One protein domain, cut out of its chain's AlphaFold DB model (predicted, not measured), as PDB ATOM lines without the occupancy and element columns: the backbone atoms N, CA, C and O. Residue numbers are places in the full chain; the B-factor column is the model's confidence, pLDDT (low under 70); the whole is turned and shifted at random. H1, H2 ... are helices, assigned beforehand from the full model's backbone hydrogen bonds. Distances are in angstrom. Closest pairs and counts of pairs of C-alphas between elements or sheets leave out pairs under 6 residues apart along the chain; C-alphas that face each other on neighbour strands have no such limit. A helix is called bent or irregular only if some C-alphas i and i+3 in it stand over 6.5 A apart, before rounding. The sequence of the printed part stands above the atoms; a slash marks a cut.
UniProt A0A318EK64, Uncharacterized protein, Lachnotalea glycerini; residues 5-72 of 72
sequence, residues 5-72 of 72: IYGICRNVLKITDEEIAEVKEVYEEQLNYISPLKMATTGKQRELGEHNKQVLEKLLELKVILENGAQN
ATOM      1  N   ILE A   5     -19.165 -16.559 -20.096       93.81
ATOM      2  CA  ILE A   5     -19.961 -15.325 -20.156       93.81
ATOM      3  C   ILE A   5     -19.392 -14.398 -21.230       93.81
ATOM      4  O   ILE A   5     -20.127 -13.927 -22.088       93.81
ATOM      5  N   TYR A   6     -18.069 -14.221 -21.263       91.62
ATOM      6  CA  TYR A   6     -17.421 -13.408 -22.297       91.62
ATOM      7  C   TYR A   6     -17.649 -13.957 -23.716       91.62
ATOM      8  O   TYR A   6     -17.813 -13.193 -24.668       91.62
ATOM      9  N   GLY A   7     -17.677 -15.285 -23.874       93.69
ATOM     10  CA  GLY A   7     -18.052 -15.930 -25.134       93.69
ATOM     11  C   GLY A   7     -19.474 -15.575 -25.570       93.69
ATOM     12  O   GLY A   7     -19.667 -15.145 -26.703       93.69
ATOM     13  N   ILE A   8     -20.437 -15.686 -24.652       94.69
ATOM     14  CA  ILE A   8     -21.846 -15.356 -24.904       94.69
ATOM     15  C   ILE A   8     -21.993 -13.884 -25.294       94.69
ATOM     16  O   ILE A   8     -22.559 -13.605 -26.344       94.69
ATOM     17  N   CYS A   9     -21.424 -12.950 -24.528       94.75
ATOM     18  CA  CYS A   9     -21.536 -11.520 -24.832       94.75
ATOM     19  C   CYS A   9     -20.975 -11.174 -26.221       94.75
ATOM     20  O   CYS A   9     -21.588 -10.417 -26.969       94.75
ATOM     21  N   ARG A  10     -19.836 -11.768 -26.610       93.69
ATOM     22  CA  ARG A  10     -19.286 -11.573 -27.962       93.69
ATOM     23  C   ARG A  10     -20.173 -12.148 -29.057       93.69
ATOM     24  O   ARG A  10     -20.206 -11.579 -30.141       93.69
ATOM     25  N   ASN A  11     -20.846 -13.265 -28.804       96.00
ATOM     26  CA  ASN A  11     -21.781 -13.832 -29.769       96.00
ATOM     27  C   ASN A  11     -23.031 -12.955 -29.897       96.00
ATOM     28  O   ASN A  11     -23.451 -12.690 -31.013       96.00
ATOM     29  N   VAL A  12     -23.553 -12.428 -28.785       96.69
ATOM     30  CA  VAL A  12     -24.706 -11.511 -28.785       96.69
ATOM     31  C   VAL A  12     -24.421 -10.246 -29.596       96.69
ATOM     32  O   VAL A  12     -25.245  -9.834 -30.404       96.69
ATOM     33  N   LEU A  13     -23.225  -9.666 -29.459       95.75
ATOM     34  CA  LEU A  13     -22.815  -8.511 -30.270       95.75
ATOM     35  C   LEU A  13     -22.799  -8.806 -31.778       95.75
ATOM     36  O   LEU A  13     -23.059  -7.907 -32.574       95.75
ATOM     37  N   LYS A  14     -22.515 -10.053 -32.166       96.44
ATOM     38  CA  LYS A  14     -22.435 -10.485 -33.568       96.44
ATOM     39  C   LYS A  14     -23.778 -10.851 -34.191       96.44
ATOM     40  O   LYS A  14     -23.793 -11.069 -35.395       96.44
ATOM     41  N   ILE A  15     -24.856 -10.915 -33.405       97.19
ATOM     42  CA  ILE A  15     -26.203 -11.166 -33.931       97.19
ATOM     43  C   ILE A  15     -26.531 -10.088 -34.964       97.19
ATOM     44  O   ILE A  15     -26.423  -8.894 -34.669       97.19
ATOM     45  N   THR A  16     -26.910 -10.518 -36.158       97.62
ATOM     46  CA  THR A  16     -27.256  -9.660 -37.292       97.62
ATOM     47  C   THR A  16     -28.747  -9.327 -37.318       97.62
ATOM     48  O   THR A  16     -29.565 -10.026 -36.722       97.62
ATOM     49  N   ASP A  17     -29.113  -8.266 -38.039       97.44
ATOM     50  CA  ASP A  17     -30.519  -7.887 -38.225       97.44
ATOM     51  C   ASP A  17     -31.312  -8.957 -38.997       97.44
ATOM     52  O   ASP A  17     -32.504  -9.125 -38.758       97.44
ATOM     53  N   GLU A  18     -30.645  -9.708 -39.881       98.25
ATOM     54  CA  GLU A  18     -31.234 -10.833 -40.616       98.25
ATOM     55  C   GLU A  18     -31.600 -11.981 -39.666       98.25
ATOM     56  O   GLU A  18     -32.757 -12.390 -39.629       98.25
ATOM     57  N   GLU A  19     -30.679 -12.407 -38.795       98.00
ATOM     58  CA  GLU A  19     -30.961 -13.426 -37.767       98.00
ATOM     59  C   GLU A  19     -32.076 -12.979 -36.800       98.00
ATOM     60  O   GLU A  19     -32.897 -13.789 -36.365       98.00
ATOM     61  N   ILE A  20     -32.138 -11.683 -36.461       98.25
ATOM     62  CA  ILE A  20     -33.222 -11.117 -35.638       98.25
ATOM     63  C   ILE A  20     -34.563 -11.215 -36.374       98.25
ATOM     64  O   ILE A  20     -35.568 -11.585 -35.761       98.25
ATOM     65  N   ALA A  21     -34.588 -10.873 -37.663       98.19
ATOM     66  CA  ALA A  21     -35.789 -10.922 -38.488       98.19
ATOM     67  C   ALA A  21     -36.302 -12.359 -38.663       98.19
ATOM     68  O   ALA A  21     -37.498 -12.585 -38.491       98.19
ATOM     69  N   GLU A  22     -35.413 -13.324 -38.903       98.00
ATOM     70  CA  GLU A  22     -35.769 -14.744 -39.017       98.00
ATOM     71  C   GLU A  22     -36.418 -15.273 -37.732       98.00
ATOM     72  O   GLU A  22     -37.499 -15.864 -37.762       98.00
ATOM     73  N   VAL A  23     -35.807 -15.028 -36.566       97.69
ATOM     74  CA  VAL A  23     -36.378 -15.474 -35.281       97.69
ATOM     75  C   VAL A  23     -37.712 -14.779 -35.004       97.69
ATOM     76  O   VAL A  23     -38.616 -15.385 -34.418       97.69
ATOM     77  N   LYS A  24     -37.845 -13.520 -35.432       98.44
ATOM     78  CA  LYS A  24     -39.093 -12.773 -35.328       98.44
ATOM     79  C   LYS A  24     -40.211 -13.399 -36.153       98.44
ATOM     80  O   LYS A  24     -41.282 -13.646 -35.603       98.44
ATOM     81  N   GLU A  25     -39.947 -13.696 -37.418       98.38
ATOM     82  CA  GLU A  25     -40.898 -14.375 -38.299       98.38
ATOM     83  C   GLU A  25     -41.333 -15.717 -37.698       98.38
ATOM     84  O   GLU A  25     -42.530 -15.973 -37.556       98.38
ATOM     85  N   VAL A  26     -40.379 -16.518 -37.213       98.00
ATOM     86  CA  VAL A  26     -40.667 -17.819 -36.593       98.00
ATOM     87  C   VAL A  26     -41.619 -17.691 -35.405       98.00
ATOM     88  O   VAL A  26     -42.616 -18.416 -35.345       98.00
ATOM     89  N   TYR A  27     -41.353 -16.802 -34.440       98.38
ATOM     90  CA  TYR A  27     -42.258 -16.705 -33.292       98.38
ATOM     91  C   TYR A  27     -43.614 -16.102 -33.687       98.38
ATOM     92  O   TYR A  27     -44.629 -16.463 -33.092       98.38
ATOM     93  N   GLU A  28     -43.670 -15.208 -34.679       98.44
ATOM     94  CA  GLU A  28     -44.930 -14.645 -35.176       98.44
ATOM     95  C   GLU A  28     -45.794 -15.721 -35.846       98.44
ATOM     96  O   GLU A  28     -46.991 -15.805 -35.560       98.44
ATOM     97  N   GLU A  29     -45.208 -16.606 -36.655       98.19
ATOM     98  CA  GLU A  29     -45.908 -17.767 -37.218       98.19
ATOM     99  C   GLU A  29     -46.457 -18.691 -36.125       98.19
ATOM    100  O   GLU A  29     -47.600 -19.148 -36.200       98.19
ATOM    101  N   GLN A  30     -45.670 -18.934 -35.076       98.06
ATOM    102  CA  GLN A  30     -46.068 -19.761 -33.936       98.06
ATOM    103  C   GLN A  30     -47.244 -19.154 -33.159       98.06
ATOM    104  O   GLN A  30     -48.202 -19.858 -32.827       98.06
ATOM    105  N   LEU A  31     -47.209 -17.842 -32.910       97.75
ATOM    106  CA  LEU A  31     -48.292 -17.109 -32.247       97.75
ATOM    107  C   LEU A  31     -49.575 -17.080 -33.086       97.75
ATOM    108  O   LEU A  31     -50.676 -17.114 -32.530       97.75
ATOM    109  N   ASN A  32     -49.430 -17.033 -34.411       97.31
ATOM    110  CA  ASN A  32     -50.540 -16.981 -35.359       97.31
ATOM    111  C   ASN A  32     -51.034 -18.372 -35.792       97.31
ATOM    112  O   ASN A  32     -52.036 -18.472 -36.507       97.31
ATOM    113  N   TYR A  33     -50.382 -19.456 -35.357       95.50
ATOM    114  CA  TYR A  33     -50.778 -20.814 -35.713       95.50
ATOM    115  C   TYR A  33     -52.124 -21.185 -35.077       95.50
ATOM    116  O   TYR A  33     -52.234 -21.495 -33.887       95.50
ATOM    117  N   ILE A  34     -53.167 -21.240 -35.905       92.44
ATOM    118  CA  ILE A  34     -54.514 -21.636 -35.493       92.44
ATOM    119  C   ILE A  34     -54.970 -22.809 -36.356       92.44
ATOM    120  O   ILE A  34     -55.038 -22.715 -37.580       92.44
ATOM    121  N   SER A  35     -55.322 -23.923 -35.713       92.94
ATOM    122  CA  SER A  35     -55.916 -25.070 -36.392       92.94
ATOM    123  C   SER A  35     -57.117 -25.599 -35.605       92.94
ATOM    124  O   SER A  35     -56.931 -26.158 -34.520       92.94
ATOM    125  N   PRO A  36     -58.346 -25.510 -36.153       88.94
ATOM    126  CA  PRO A  36     -59.553 -25.952 -35.449       88.94
ATOM    127  C   PRO A  36     -59.570 -27.466 -35.195       88.94
ATOM    128  O   PRO A  36     -60.228 -27.938 -34.275       88.94
ATOM    129  N   LEU A  37     -58.810 -28.232 -35.984       94.81
ATOM    130  CA  LEU A  37     -58.680 -29.683 -35.843       94.81
ATOM    131  C   LEU A  37     -57.509 -30.094 -34.938       94.81
ATOM    132  O   LEU A  37     -57.379 -31.270 -34.604       94.81
ATOM    133  N   LYS A  38     -56.635 -29.153 -34.553       93.25
ATOM    134  CA  LYS A  38     -55.409 -29.423 -33.784       93.25
ATOM    135  C   LYS A  38     -55.225 -28.426 -32.639       93.25
ATOM    136  O   LYS A  38     -54.150 -27.858 -32.469       93.25
ATOM    137  N   MET A  39     -56.252 -28.268 -31.805       92.12
ATOM    138  CA  MET A  39     -56.236 -27.324 -30.676       92.12
ATOM    139  C   MET A  39     -55.049 -27.529 -29.718       92.12
ATOM    140  O   MET A  39     -54.435 -26.560 -29.284       92.12
ATOM    141  N   ALA A  40     -54.659 -28.780 -29.439       95.19
ATOM    142  CA  ALA A  40     -53.479 -29.068 -28.617       95.19
ATOM    143  C   ALA A  40     -52.171 -28.583 -29.269       95.19
ATOM    144  O   ALA A  40     -51.270 -28.112 -28.580       95.19
ATOM    145  N   THR A  41     -52.059 -28.675 -30.597       95.44
ATOM    146  CA  THR A  41     -50.922 -28.115 -31.338       95.44
ATOM    147  C   THR A  41     -50.967 -26.591 -31.316       95.44
ATOM    148  O   THR A  41     -49.926 -25.983 -31.110       95.44
ATOM    149  N   THR A  42     -52.147 -25.978 -31.449       95.69
ATOM    150  CA  THR A  42     -52.316 -24.523 -31.305       95.69
ATOM    151  C   THR A  42     -51.840 -24.013 -29.950       95.69
ATOM    152  O   THR A  42     -51.063 -23.064 -29.918       95.69
ATOM    153  N   GLY A  43     -52.202 -24.679 -28.850       96.62
ATOM    154  CA  GLY A  43     -51.682 -24.329 -27.523       96.62
ATOM    155  C   GLY A  43     -50.151 -24.389 -27.457       96.62
ATOM    156  O   GLY A  43     -49.514 -23.412 -27.078       96.62
ATOM    157  N   LYS A  44     -49.553 -25.493 -27.926       97.31
ATOM    158  CA  LYS A  44     -48.088 -25.668 -27.935       97.31
ATOM    159  C   LYS A  44     -47.361 -24.629 -28.788       97.31
ATOM    160  O   LYS A  44     -46.324 -24.131 -28.372       97.31
ATOM    161  N   GLN A  45     -47.875 -24.326 -29.981       98.06
ATOM    162  CA  GLN A  45     -47.265 -23.321 -30.854       98.06
ATOM    163  C   GLN A  45     -47.333 -21.941 -30.211       98.06
ATOM    164  O   GLN A  45     -46.333 -21.236 -30.183       98.06
ATOM    165  N   ARG A  46     -48.462 -21.598 -29.586       97.69
ATOM    166  CA  ARG A  46     -48.581 -20.342 -28.854       97.69
ATOM    167  C   ARG A  46     -47.566 -20.237 -27.711       97.69
ATOM    168  O   ARG A  46     -46.883 -19.225 -27.622       97.69
ATOM    169  N   GLU A  47     -47.436 -21.272 -26.880       98.12
ATOM    170  CA  GLU A  47     -46.452 -21.302 -25.784       98.12
ATOM    171  C   GLU A  47     -45.013 -21.144 -26.302       98.12
ATOM    172  O   GLU A  47     -44.232 -20.371 -25.743       98.12
ATOM    173  N   LEU A  48     -44.667 -21.830 -27.398       98.00
ATOM    174  CA  LEU A  48     -43.358 -21.699 -28.044       98.00
ATOM    175  C   LEU A  48     -43.130 -20.289 -28.599       98.00
ATOM    176  O   LEU A  48     -42.058 -19.727 -28.385       98.00
ATOM    177  N   GLY A  49     -44.132 -19.706 -29.258       98.44
ATOM    178  CA  GLY A  49     -44.062 -18.349 -29.794       98.44
ATOM    179  C   GLY A  49     -43.877 -17.303 -28.695       98.44
ATOM    180  O   GLY A  49     -43.024 -16.425 -28.810       98.44
ATOM    181  N   GLU A  50     -44.610 -17.424 -27.584       98.56
ATOM    182  CA  GLU A  50     -44.456 -16.537 -26.422       98.56
ATOM    183  C   GLU A  50     -43.059 -16.675 -25.792       98.56
ATOM    184  O   GLU A  50     -42.418 -15.664 -25.492       98.56
ATOM    185  N   HIS A  51     -42.548 -17.902 -25.655       98.31
ATOM    186  CA  HIS A  51     -41.200 -18.149 -25.141       98.31
ATOM    187  C   HIS A  51     -40.107 -17.571 -26.055       98.31
ATOM    188  O   HIS A  51     -39.223 -16.851 -25.588       98.31
ATOM    189  N   ASN A  52     -40.178 -17.840 -27.360       98.19
ATOM    190  CA  ASN A  52     -39.185 -17.381 -28.334       98.19
ATOM    191  C   ASN A  52     -39.171 -15.855 -28.454       98.19
ATOM    192  O   ASN A  52     -38.095 -15.255 -28.515       98.19
ATOM    193  N   LYS A  53     -40.348 -15.220 -28.398       98.56
ATOM    194  CA  LYS A  53     -40.465 -13.763 -28.328       98.56
ATOM    195  C   LYS A  53     -39.702 -13.198 -27.127       98.56
ATOM    196  O   LYS A  53     -38.880 -12.301 -27.298       98.56
ATOM    197  N   GLN A  54     -39.930 -13.746 -25.932       98.50
ATOM    198  CA  GLN A  54     -39.250 -13.295 -24.712       98.50
ATOM    199  C   GLN A  54     -37.731 -13.479 -24.798       98.50
ATOM    200  O   GLN A  54     -36.977 -12.601 -24.379       98.50
ATOM    201  N   VAL A  55     -37.266 -14.605 -25.347       97.94
ATOM    202  CA  VAL A  55     -35.831 -14.858 -25.535       97.94
ATOM    203  C   VAL A  55     -35.212 -13.817 -26.468       97.94
ATOM    204  O   VAL A  55     -34.180 -13.241 -26.115       97.94
ATOM    205  N   LEU A  56     -35.840 -13.533 -27.616       98.19
ATOM    206  CA  LEU A  56     -35.334 -12.528 -28.552       98.19
ATOM    207  C   LEU A  56     -35.290 -11.138 -27.906       98.19
ATOM    208  O   LEU A  56     -34.258 -10.475 -27.976       98.19
ATOM    209  N   GLU A  57     -36.358 -10.723 -27.218       98.19
ATOM    210  CA  GLU A  57     -36.404  -9.441 -26.500       98.19
ATOM    211  C   GLU A  57     -35.239  -9.309 -25.505       98.19
ATOM    212  O   GLU A  57     -34.540  -8.294 -25.497       98.19
ATOM    213  N   LYS A  58     -34.944 -10.362 -24.731       98.31
ATOM    214  CA  LYS A  58     -33.815 -10.362 -23.786       98.31
ATOM    215  C   LYS A  58     -32.445 -10.349 -24.454       98.31
ATOM    216  O   LYS A  58     -31.525  -9.721 -23.927       98.31
ATOM    217  N   LEU A  59     -32.288 -11.000 -25.603       98.00
ATOM    218  CA  LEU A  59     -31.047 -10.928 -26.378       98.00
ATOM    219  C   LEU A  59     -30.814  -9.521 -26.940       98.00
ATOM    220  O   LEU A  59     -29.686  -9.034 -26.881       98.00
ATOM    221  N   LEU A  60     -31.867  -8.854 -27.420       97.75
ATOM    222  CA  LEU A  60     -31.794  -7.477 -27.912       97.75
ATOM    223  C   LEU A  60     -31.490  -6.486 -26.782       97.75
ATOM    224  O   LEU A  60     -30.605  -5.647 -26.938       97.75
ATOM    225  N   GLU A  61     -32.146  -6.624 -25.625       97.62
ATOM    226  CA  GLU A  61     -31.819  -5.844 -24.421       97.62
ATOM    227  C   GLU A  61     -30.332  -5.993 -24.056       97.62
ATOM    228  O   GLU A  61     -29.634  -5.000 -23.833       97.62
ATOM    229  N   LEU A  62     -29.814  -7.228 -24.043       96.94
ATOM    230  CA  LEU A  62     -28.405  -7.492 -23.752       96.94
ATOM    231  C   LEU A  62     -27.474  -6.897 -24.817       96.94
ATOM    232  O   LEU A  62     -26.449  -6.317 -24.458       96.94
ATOM    233  N   LYS A  63     -27.813  -7.010 -26.106       97.00
ATOM    234  CA  LYS A  63     -27.028  -6.432 -27.209       97.00
ATOM    235  C   LYS A  63     -26.879  -4.919 -27.038       97.00
ATOM    236  O   LYS A  63     -25.752  -4.433 -27.043       97.00
ATOM    237  N   VAL A  64     -27.975  -4.212 -26.749       96.19
ATOM    238  CA  VAL A  64     -27.966  -2.760 -26.496       96.19
ATOM    239  C   VAL A  64     -27.085  -2.399 -25.295       96.19
ATOM    240  O   VAL A  64     -26.293  -1.459 -25.364       96.19
ATOM    241  N   ILE A  65     -27.174  -3.149 -24.188       96.31
ATOM    242  CA  ILE A  65     -26.315  -2.925 -23.010       96.31
ATOM    243  C   ILE A  65     -24.831  -3.076 -23.378       96.31
ATOM    244  O   ILE A  65     -24.006  -2.263 -22.957       96.31
ATOM    245  N   LEU A  66     -24.484  -4.101 -24.162       95.12
ATOM    246  CA  LEU A  66     -23.106  -4.371 -24.575       95.12
ATOM    247  C   LEU A  66     -22.569  -3.313 -25.551       95.12
ATOM    248  O   LEU A  66     -21.414  -2.910 -25.417       95.12
ATOM    249  N   GLU A  67     -23.386  -2.846 -26.494       93.81
ATOM    250  CA  GLU A  67     -23.018  -1.786 -27.444       93.81
ATOM    251  C   GLU A  67     -22.773  -0.451 -26.733       93.81
ATOM    252  O   GLU A  67     -21.751   0.190 -26.971       93.81
ATOM    253  N   ASN A  68     -23.635  -0.079 -25.780       91.81
ATOM    254  CA  ASN A  68     -23.448   1.121 -24.958       91.81
ATOM    255  C   ASN A  68     -22.219   1.014 -24.041       91.81
ATOM    256  O   ASN A  68     -21.521   1.999 -23.802       91.81
ATOM    257  N   GLY A  69     -21.932  -0.184 -23.524       82.12
ATOM    258  CA  GLY A  69     -20.722  -0.448 -22.746       82.12
ATOM    259  C   GLY A  69     -19.434  -0.349 -23.569       82.12
ATOM    260  O   GLY A  69     -18.408   0.031 -23.023       82.12
ATOM    261  N   ALA A  70     -19.483  -0.656 -24.869       66.62
ATOM    262  CA  ALA A  70     -18.337  -0.561 -25.777       66.62
ATOM    263  C   ALA A  70     -18.033   0.872 -26.258       66.62
ATOM    264  O   ALA A  70     -16.970   1.104 -26.830       66.62
ATOM    265  N   GLN A  71     -18.961   1.816 -26.060       59.41
ATOM    266  CA  GLN A  71     -18.786   3.235 -26.401       59.41
ATOM    267  C   GLN A  71     -18.122   4.065 -25.285       59.41
ATOM    268  O   GLN A  71     -17.805   5.230 -25.522       59.41
ATOM    269  N   ASN A  72     -17.923   3.482 -24.097       46.03
ATOM    270  CA  ASN A  72     -17.215   4.088 -22.962       46.03
ATOM    271  C   ASN A  72     -15.791   3.534 -22.839       46.03
ATOM    272  O   ASN A  72     -14.920   4.291 -22.356       46.03
TER     273      ASN A  72
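This is residues 5 to 72 of the 72 residues of an uncharacterized protein of Lachnotalea glycerini (UniProt A0A318EK64). A long helical hairpin makes the body of this model: the long straight helix H3 runs almost the whole length of a rod, and the shorter H2 lies nearly alongside it, running the opposite way and touching residues 45 to 56 of H3. A third, short helix, H1, crosses H3 about perpendicular near the other end of H3, away from the turn of the hairpin. The printed part has 68 residues with three named helices, in the order H1, H2, H3 along the chain, and no named strand; the class is all helix. The whole is loose, with a radius of gyration of the C-alphas of 15.4 A, and the C-alphas span 54 by 21 by 16 A.

H3, the longest helix, holds residues 39 to 70 and measures 46.7 A from first to last C-alpha. It begins at C-alpha 39 at (-56.236, -27.324, -30.676) and ends at C-alpha 70 at (-18.337, -0.561, -25.777). H2 holds residues 17 to 32 and measures 22.2 A. H1 holds residues 5 to 14 and measures 14.5 A; its first C-alpha, that of Ile 5, is at (-19.961, -15.325, -20.156).

H2 and H3 touch, with 24 pairs of C-alphas within 8 A. Their closest C-alphas are those of Tyr 27 and Gly 49, 4.3 A apart. The two run opposite ways at a shallow tilt of 26 degrees and form a helical hairpin; their centres are 9.7 A apart. H3 touches H2 with residues 45 to 56 alone. Farther along, H3 touches H1 with residues 59 to 67 alone, through 8 pairs of C-alphas within 8 A. The closest C-alphas of H1 and H3 are those of Leu 13 and Lys 63, 5.6 A apart. The lines of H1 and H3 stand about perpendicular, at 84 degrees. H1 and H2 are apart, though they follow each other in the chain. In H1, H2 and H3 every O i to N i+4 pair is within hydrogen-bond range, and none of the three helices is bent.

The outline is a rod, and the two C-alphas farthest apart in the domain are those of Leu 37 and Asn 72, at 55.0 A. The C-alphas of Ile 5 and Asn 72, the first and last printed residues, are 19.8 A apart. The printed part has no cut and ends at residue 72, the chain's last residue. The link from H1 to H2 is tight, with 2 residues between them, and the link from H2 to H3 is short, with 6. The mean pLDDT of the printed part is 94.6; residues 70 to 72 are under 70.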